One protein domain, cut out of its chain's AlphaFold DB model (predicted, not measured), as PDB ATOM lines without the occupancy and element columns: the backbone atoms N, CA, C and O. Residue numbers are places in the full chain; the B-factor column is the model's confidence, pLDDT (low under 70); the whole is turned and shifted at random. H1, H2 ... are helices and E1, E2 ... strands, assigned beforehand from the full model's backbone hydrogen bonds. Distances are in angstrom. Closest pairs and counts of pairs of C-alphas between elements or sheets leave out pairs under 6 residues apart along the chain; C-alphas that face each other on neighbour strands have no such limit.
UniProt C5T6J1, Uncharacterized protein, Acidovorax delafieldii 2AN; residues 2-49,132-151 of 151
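What this domain is: This is residues 2 to 49 and 132 to 151 of the 151 residues of an uncharacterized protein of Acidovorax delafieldii 2AN (UniProt C5T6J1). A small three-stranded antiparallel sheet, E2 E1 E3, has short helix H1 across one face, while tiny H2 grazes it. The 68 printed residues, under half in named elements, run E1 E2 E3 H1 H2: mixed, helices and strands. The whole is compact, radius of gyration of the C-alphas 11.8 A, spanning 36 by 28 by 19 A.

How they stand to each other: Inner strand E1, residues 6 to 12, forms a hairpin with E2, residues 19 to 25, at 156 degrees; N 9 and O 23 are 2.9 A apart. E3, residues 36 to 41, is antiparallel to E1 at 150 degrees; N 8 and O 39 are 2.8 A apart. H1, residues 132 to 138, is on the sheet, height 8.4 A; its closest C-alphas to E2 are Val 135 and Trp 19, 6.9 A. H2, residues 141 to 144, only grazes the sheet. Every O i to N i+4 pair in H1 is within hydrogen-bond range; H2 is too short for one.

Where its parts are: E1, 19.7 A long, begins at C-alpha 6 (198.103, 141.222, 177.499); H2 ends at C-alpha 144 (189.558, 133.807, 176.040). E2 measures 18.0 A, E3 16.1 A.

The domain as a whole: Residues 50 to 131 are cut out, leaving 7.8 A between C-alphas 49 and 132. Residues 2 to 4, 43 to 49 and 148 to 151 have pLDDT under 70.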
ATOM      1  N   LEU A   2     210.788 138.767 176.124       41.44
ATOM      2  CA  LEU A   2     209.683 138.968 177.064       41.44
ATOM      3  C   LEU A   2     208.408 138.476 176.371       41.44
ATOM      4  O   LEU A   2     208.031 139.030 175.338       41.44
ATOM      5  N   ASP A   3     207.800 137.407 176.883       57.16
ATOM      6  CA  ASP A   3     206.489 136.952 176.422       57.16
ATOM      7  C   ASP A   3     205.512 138.139 176.444       57.16
ATOM      8  O   ASP A   3     205.425 138.860 177.440       57.16
ATOM      9  N   GLN A   4     204.818 138.388 175.327       66.38
ATOM     10  CA  GLN A   4     203.963 139.569 175.168       66.38
ATOM     11  C   GLN A   4     202.862 139.572 176.238       66.38
ATOM     12  O   GLN A   4     201.987 138.705 176.239       66.38
ATOM     13  N   ALA A   5     202.903 140.552 177.142       71.06
ATOM     14  CA  ALA A   5     201.858 140.753 178.134       71.06
ATOM     15  C   ALA A   5     200.573 141.277 177.465       71.06
ATOM     16  O   ALA A   5     200.619 142.191 176.641       71.06
ATOM     17  N   ASN A   6     199.426 140.712 177.840       82.38
ATOM     18  CA  ASN A   6     198.103 141.222 177.499       82.38
ATOM     19  C   ASN A   6     197.526 141.976 178.697       82.38
ATOM     20  O   ASN A   6     197.604 141.520 179.832       82.38
ATOM     21  N   TYR A   7     196.897 143.111 178.444       82.50
ATOM     22  CA  TYR A   7     196.137 143.866 179.424       82.50
ATOM     23  C   TYR A   7     194.686 143.415 179.384       82.50
ATOM     24  O   TYR A   7     194.053 143.420 178.325       82.50
ATOM     25  N   VAL A   8     194.159 143.066 180.550       86.00
ATOM     26  CA  VAL A   8     192.761 142.727 180.766       86.00
ATOM     27  C   VAL A   8     192.109 143.851 181.553       86.00
ATOM     28  O   VAL A   8     192.534 144.173 182.660       86.00
ATOM     29  N   LEU A   9     191.091 144.465 180.959       87.25
ATOM     30  CA  LEU A   9     190.253 145.465 181.607       87.25
ATOM     31  C   LEU A   9     188.982 144.767 182.087       87.25
ATOM     32  O   LEU A   9     188.256 144.182 181.282       87.25
ATOM     33  N   VAL A  10     188.713 144.826 183.384       87.75
ATOM     34  CA  VAL A  10     187.489 144.310 184.006       87.75
ATOM     35  C   VAL A  10     186.723 145.452 184.659       87.75
ATOM     36  O   VAL A  10     187.274 146.521 184.899       87.75
ATOM     37  N   GLN A  11     185.445 145.244 184.939       87.25
ATOM     38  CA  GLN A  11     184.599 146.210 185.624       87.25
ATOM     39  C   GLN A  11     183.744 145.505 186.666       87.25
ATOM     40  O   GLN A  11     183.210 144.430 186.392       87.25
ATOM     41  N   LYS A  12     183.561 146.144 187.824       85.69
ATOM     42  CA  LYS A  12     182.630 145.682 188.852       85.69
ATOM     43  C   LYS A  12     181.316 146.463 188.822       85.69
ATOM     44  O   LYS A  12     181.289 147.691 188.720       85.69
ATOM     45  N   SER A  13     180.203 145.749 188.890       82.31
ATOM     46  CA  SER A  13     178.870 146.325 189.041       82.31
ATOM     47  C   SER A  13     178.696 146.863 190.462       82.31
ATOM     48  O   SER A  13     178.908 146.136 191.421       82.31
ATOM     49  N   VAL A  14     178.252 148.112 190.624       76.44
ATOM     50  CA  VAL A  14     177.909 148.636 191.966       76.44
ATOM     51  C   VAL A  14     176.560 148.125 192.449       76.44
ATOM     52  O   VAL A  14     176.344 148.034 193.649       76.44
ATOM     53  N   ALA A  15     175.655 147.777 191.531       80.50
ATOM     54  CA  ALA A  15     174.343 147.269 191.909       80.50
ATOM     55  C   ALA A  15     174.423 145.829 192.434       80.50
ATOM     56  O   ALA A  15     173.743 145.498 193.397       80.50
ATOM     57  N   SER A  16     175.246 144.987 191.801       81.44
ATOM     58  CA  SER A  16     175.305 143.551 192.106       81.44
ATOM     59  C   SER A  16     176.630 143.082 192.707       81.44
ATOM     60  O   SER A  16     176.698 141.985 193.241       81.44
ATOM     61  N   GLY A  17     177.691 143.891 192.647       81.19
ATOM     62  CA  GLY A  17     179.033 143.490 193.076       81.19
ATOM     63  C   GLY A  17     179.760 142.568 192.091       81.19
ATOM     64  O   GLY A  17     180.925 142.247 192.322       81.19
ATOM     65  N   ASP A  18     179.107 142.175 190.993       86.00
ATOM     66  CA  ASP A  18     179.649 141.223 190.023       86.00
ATOM     67  C   ASP A  18     180.756 141.823 189.163       86.00
ATOM     68  O   ASP A  18     180.708 142.991 188.767       86.00
ATOM     69  N   TRP A  19     181.714 140.977 188.797       86.81
ATOM     70  CA  TRP A  19     182.791 141.317 187.879       86.81
ATOM     71  C   TRP A  19     182.448 140.950 186.440       86.81
ATOM     72  O   TRP A  19     181.911 139.884 186.154       86.81
ATOM     73  N   THR A  20     182.837 141.817 185.513       90.56
ATOM     74  CA  THR A  20     182.657 141.635 184.071       90.56
ATOM     75  C   THR A  20     183.949 141.931 183.326       90.56
ATOM     76  O   THR A  20     184.717 142.812 183.708       90.56
ATOM     77  N   LEU A  21     184.200 141.194 182.247       90.94
ATOM     78  CA  LEU A  21     185.317 141.458 181.349       90.94
ATOM     79  C   LEU A  21     184.934 142.553 180.348       90.94
ATOM     80  O   LEU A  21     184.018 142.356 179.553       90.94
ATOM     81  N   VAL A  22     185.669 143.666 180.344       91.25
ATOM     82  CA  VAL A  22     185.469 144.779 179.403       91.25
ATOM     83  C   VAL A  22     186.266 144.548 178.121       91.25
ATOM     84  O   VAL A  22     185.707 144.601 177.028       91.25
ATOM     85  N   SER A  23     187.573 144.286 178.228       90.25
ATOM     86  CA  SER A  23     188.425 144.063 177.053       90.25
ATOM     87  C   SER A  23     189.718 143.312 177.369       90.25
ATOM     88  O   SER A  23     190.164 143.239 178.515       90.25
ATOM     89  N   ILE A  24     190.326 142.756 176.319       89.81
ATOM     90  CA  ILE A  24     191.660 142.150 176.328       89.81
ATOM     91  C   ILE A  24     192.451 142.790 175.187       89.81
ATOM     92  O   ILE A  24     191.963 142.848 174.060       89.81
ATOM     93  N   SER A  25     193.653 143.298 175.457       87.75
ATOM     94  CA  SER A  25     194.445 144.023 174.455       87.75
ATOM     95  C   SER A  25     195.947 143.916 174.704       87.75
ATOM     96  O   SER A  25     196.382 143.705 175.829       87.75
ATOM     97  N   LYS A  26     196.764 144.102 173.663       85.38
ATOM     98  CA  LYS A  26     198.235 144.128 173.799       85.38
ATOM     99  C   LYS A  26     198.770 145.439 174.384       85.38
ATOM    100  O   LYS A  26     199.925 145.516 174.784       85.38
ATOM    101  N   THR A  27     197.940 146.477 174.420       83.94
ATOM    102  CA  THR A  27     198.298 147.817 174.890       83.94
ATOM    103  C   THR A  27     197.407 148.225 176.047       83.94
ATOM    104  O   THR A  27     196.206 147.970 176.040       83.94
ATOM    105  N   ARG A  28     197.980 148.923 177.022       76.81
ATOM    106  CA  ARG A  28     197.265 149.437 178.188       76.81
ATOM    107  C   ARG A  28     196.081 150.317 177.771       76.81
ATOM    108  O   ARG A  28     196.280 151.383 177.198       76.81
ATOM    109  N   GLN A  29     194.862 149.883 178.092       79.75
ATOM    110  CA  GLN A  29     193.660 150.699 177.900       79.75
ATOM    111  C   GLN A  29     193.531 151.740 179.027       79.75
ATOM    112  O   GLN A  29     193.900 151.441 180.178       79.75
ATOM    113  N   PRO A  30     193.030 152.951 178.724       77.44
ATOM    114  CA  PRO A  30     192.703 153.943 179.739       77.44
ATOM    115  C   PRO A  30     191.486 153.502 180.562       77.44
ATOM    116  O   PRO A  30     190.593 152.824 180.057       77.44
ATOM    117  N   ILE A  31     191.452 153.916 181.828       74.75
ATOM    118  CA  ILE A  31     190.283 153.768 182.703       74.75
ATOM    119  C   ILE A  31     189.350 154.945 182.416       74.75
ATOM    120  O   ILE A  31     189.750 156.096 182.576       74.75
ATOM    121  N   THR A  32     188.125 154.669 181.978       78.12
ATOM    122  CA  THR A  32     187.142 155.701 181.611       78.12
ATOM    123  C   THR A  32     186.141 156.006 182.726       78.12
ATOM    124  O   THR A  32     185.448 157.018 182.657       78.12
ATOM    125  N   ASN A  33     186.069 155.174 183.769       77.12
ATOM    126  CA  ASN A  33     185.310 155.441 184.993       77.12
ATOM    127  C   ASN A  33     185.884 154.669 186.192       77.12
ATOM    128  O   ASN A  33     186.661 153.733 186.031       77.12
ATOM    129  N   GLU A  34     185.462 155.028 187.403       70.38
ATOM    130  CA  GLU A  34     186.008 154.476 188.649       70.38
ATOM    131  C   GLU A  34     185.703 152.987 188.910       70.38
ATOM    132  O   GLU A  34     186.255 152.397 189.831       70.38
ATOM    133  N   ARG A  35     184.846 152.334 188.125       77.56
ATOM    134  CA  ARG A  35     184.486 150.921 188.337       77.56
ATOM    135  C   ARG A  35     185.340 149.956 187.527       77.56
ATOM    136  O   ARG A  35     185.201 148.745 187.680       77.56
ATOM    137  N   GLN A  36     186.181 150.484 186.643       80.25
ATOM    138  CA  GLN A  36     187.082 149.691 185.823       80.25
ATOM    139  C   GLN A  36     188.402 149.434 186.544       80.25
ATOM    140  O   GLN A  36     188.973 150.331 187.164       80.25
ATOM    141  N   GLU A  37     188.900 148.218 186.382       78.88
ATOM    142  CA  GLU A  37     190.172 147.744 186.894       78.88
ATOM    143  C   GLU A  37     191.005 147.139 185.768       78.88
ATOM    144  O   GLU A  37     190.473 146.457 184.889       78.88
ATOM    145  N   ARG A  38     192.326 147.325 185.814       77.62
ATOM    146  CA  ARG A  38     193.244 146.745 184.829       77.62
ATOM    147  C   ARG A  38     194.181 145.733 185.470       77.62
ATOM    148  O   ARG A  38     194.809 146.007 186.490       77.62
ATOM    149  N   ILE A  39     194.328 144.597 184.799       77.88
ATOM    150  CA  ILE A  39     195.229 143.515 185.179       77.88
ATOM    151  C   ILE A  39     196.158 143.205 184.009       77.88
ATOM    152  O   ILE A  39     195.724 143.133 182.858       77.88
ATOM    153  N   VAL A  40     197.445 143.024 184.296       78.19
ATOM    154  CA  VAL A  40     198.419 142.545 183.315       78.19
ATOM    155  C   VAL A  40     198.457 141.022 183.374       78.19
ATOM    156  O   VAL A  40     198.612 140.435 184.439       78.19
ATOM    157  N   ILE A  41     198.317 140.371 182.226       74.38
ATOM    158  CA  ILE A  41     198.426 138.921 182.078       74.38
ATOM    159  C   ILE A  41     199.626 138.602 181.195       74.38
ATOM    160  O   ILE A  41     199.703 139.011 180.040       74.38
ATOM    161  N   ASN A  42     200.550 137.817 181.735       71.31
ATOM    162  CA  ASN A  42     201.698 137.252 181.032       71.31
ATOM    163  C   ASN A  42     201.457 135.742 180.817       71.31
ATOM    164  O   ASN A  42     200.877 135.082 181.677       71.31
ATOM    165  N   LYS A  43     201.924 135.189 179.689       58.69
ATOM    166  CA  LYS A  43     201.861 133.755 179.342       58.69
ATOM    167  C   LYS A  43     202.474 132.816 180.400       58.69
ATOM    168  O   LYS A  43     201.998 131.703 180.571       58.69
ATOM    169  N   SER A  44     203.492 133.270 181.127       58.16
ATOM    170  CA  SER A  44     204.122 132.566 182.255       58.16
ATOM    171  C   SER A  44     203.387 132.750 183.593       58.16
ATOM    172  O   SER A  44     203.858 132.254 184.608       58.16
ATOM    173  N   LEU A  45     202.250 133.462 183.620       53.56
ATOM    174  CA  LEU A  45     201.456 133.789 184.817       53.56
ATOM    175  C   LEU A  45     202.210 134.587 185.906       53.56
ATOM    176  O   LEU A  45     201.666 134.831 186.973       53.56
ATOM    177  N   THR A  46     203.436 135.057 185.667       46.66
ATOM    178  CA  THR A  46     204.325 135.550 186.742       46.66
ATOM    179  C   THR A  46     204.148 137.009 187.170       46.66
ATOM    180  O   THR A  46     204.945 137.506 187.960       46.66
ATOM    181  N   ALA A  47     203.109 137.720 186.733       46.19
ATOM    182  CA  ALA A  47     202.884 139.084 187.215       46.19
ATOM    183  C   ALA A  47     201.399 139.364 187.454       46.19
ATOM    184  O   ALA A  47     200.793 140.191 186.785       46.19
ATOM    185  N   PHE A  48     200.834 138.694 188.463       50.53
ATOM    186  CA  PHE A  48     199.542 139.019 189.086       50.53
ATOM    187  C   PHE A  48     199.588 140.316 189.903       50.53
ATOM    188  O   PHE A  48     198.919 140.429 190.924       50.53
ATOM    189  N   ALA A  49     200.400 141.289 189.501       52.25
ATOM    190  CA  ALA A  49     200.282 142.615 190.059       52.25
ATOM    191  C   ALA A  49     199.084 143.247 189.344       52.25
ATOM    192  O   ALA A  49     199.145 143.447 188.123       52.25
ATOM    193  N   PRO A 132     193.911 138.505 192.126       75.56
ATOM    194  CA  PRO A 132     193.470 138.908 190.793       75.56
ATOM    195  C   PRO A 132     193.130 137.702 189.917       75.56
ATOM    196  O   PRO A 132     192.267 137.776 189.046       75.56
ATOM    197  N   GLN A 133     193.768 136.561 190.190       76.06
ATOM    198  CA  GLN A 133     193.510 135.290 189.525       76.06
ATOM    199  C   GLN A 133     192.053 134.842 189.675       76.06
ATOM    200  O   GLN A 133     191.469 134.368 188.702       76.06
ATOM    201  N   TRP A 134     191.456 135.017 190.859       80.31
ATOM    202  CA  TRP A 134     190.061 134.638 191.086       80.31
ATOM    203  C   TRP A 134     189.114 135.460 190.208       80.31
ATOM    204  O   TRP A 134     188.272 134.893 189.516       80.31
ATOM    205  N   VAL A 135     189.301 136.783 190.138       81.19
ATOM    206  CA  VAL A 135     188.472 137.630 189.264       81.19
ATOM    207  C   VAL A 135     188.674 137.259 187.803       81.19
ATOM    208  O   VAL A 135     187.695 137.096 187.083       81.19
ATOM    209  N   LEU A 136     189.918 137.059 187.357       82.44
ATOM    210  CA  LEU A 136     190.212 136.629 185.986       82.44
ATOM    211  C   LEU A 136     189.545 135.296 185.627       82.44
ATOM    212  O   LEU A 136     189.122 135.104 184.485       82.44
ATOM    213  N   GLN A 137     189.432 134.389 186.597       84.25
ATOM    214  CA  GLN A 137     188.705 133.137 186.447       84.25
ATOM    215  C   GLN A 137     187.194 133.371 186.341       84.25
ATOM    216  O   GLN A 137     186.579 132.831 185.423       84.25
ATOM    217  N   VAL A 138     186.607 134.180 187.228       86.69
ATOM    218  CA  VAL A 138     185.160 134.473 187.239       86.69
ATOM    219  C   VAL A 138     184.721 135.197 185.966       86.69
ATOM    220  O   VAL A 138     183.678 134.872 185.408       86.69
ATOM    221  N   VAL A 139     185.532 136.123 185.446       87.94
ATOM    222  CA  VAL A 139     185.215 136.859 184.209       87.94
ATOM    223  C   VAL A 139     185.577 136.096 182.923       87.94
ATOM    224  O   VAL A 139     185.453 136.646 181.826       87.94
ATOM    225  N   GLY A 140     186.068 134.854 183.032       86.62
ATOM    226  CA  GLY A 140     186.423 134.006 181.887       86.62
ATOM    227  C   GLY A 140     187.630 134.497 181.074       86.62
ATOM    228  O   GLY A 140     187.770 134.157 179.898       86.62
ATOM    229  N   ALA A 141     188.519 135.309 181.656       85.94
ATOM    230  CA  ALA A 141     189.651 135.895 180.931       85.94
ATOM    231  C   ALA A 141     190.678 134.843 180.476       85.94
ATOM    232  O   ALA A 141     191.205 134.941 179.368       85.94
ATOM    233  N   PHE A 142     190.940 133.820 181.300       82.75
ATOM    234  CA  PHE A 142     191.889 132.752 180.956       82.75
ATOM    235  C   PHE A 142     191.446 131.940 179.735       82.75
ATOM    236  O   PHE A 142     192.260 131.664 178.856       82.75
ATOM    237  N   GLU A 143     190.151 131.628 179.641       83.06
ATOM    238  CA  GLU A 143     189.568 130.873 178.525       83.06
ATOM    239  C   GLU A 143     189.714 131.639 177.209       83.06
ATOM    240  O   GLU A 143     190.175 131.084 176.215       83.06
ATOM    241  N   LYS A 144     189.413 132.944 177.222       83.25
ATOM    242  CA  LYS A 144     189.558 133.807 176.040       83.25
ATOM    243  C   LYS A 144     191.007 133.993 175.588       83.25
ATOM    244  O   LYS A 144     191.241 134.300 174.424       83.25
ATOM    245  N   LEU A 145     191.971 133.825 176.492       79.94
ATOM    246  CA  LEU A 145     193.405 133.921 176.203       79.94
ATOM    247  C   LEU A 145     194.058 132.572 175.876       79.94
ATOM    248  O   LEU A 145     195.249 132.544 175.570       79.94
ATOM    249  N   GLY A 146     193.316 131.460 175.950       76.06
ATOM    250  CA  GLY A 146     193.870 130.116 175.770       76.06
ATOM    251  C   GLY A 146     194.886 129.724 176.849       76.06
ATOM    252  O   GLY A 146     195.747 128.880 176.607       76.06
ATOM    253  N   ILE A 147     194.819 130.352 178.028       71.31
ATOM    254  CA  ILE A 147     195.702 130.054 179.156       71.31
ATOM    255  C   ILE A 147     195.045 128.941 179.982       71.31
ATOM    256  O   ILE A 147     193.894 129.105 180.402       71.31
ATOM    257  N   PRO A 148     195.730 127.810 180.229       65.50
ATOM    258  CA  PRO A 148     195.172 126.747 181.052       65.50
ATOM    259  C   PRO A 148     194.898 127.268 182.468       65.50
ATOM    260  O   PRO A 148     195.744 127.927 183.074       65.50
ATOM    261  N   LYS A 149     193.710 126.969 183.007       60.88
ATOM    262  CA  LYS A 149     193.424 127.184 184.429       60.88
ATOM    263  C   LYS A 149     194.383 126.281 185.205       60.88
ATOM    264  O   LYS A 149     194.292 125.062 185.065       60.88
ATOM    265  N   ASN A 150     195.308 126.850 185.975       56.16
ATOM    266  CA  ASN A 150     196.076 126.044 186.921       56.16
ATOM    267  C   ASN A 150     195.071 125.386 187.878       56.16
ATOM    268  O   ASN A 150     194.257 126.089 188.481       56.16
ATOM    269  N   LYS A 151     195.071 124.048 187.893       41.56
ATOM    270  CA  LYS A 151     194.294 123.226 188.825       41.56
ATOM    271  C   LYS A 151     194.844 123.361 190.235       41.56
ATOM    272  O   LYS A 151     196.085 123.454 190.354       41.56
TER     273      LYS A 151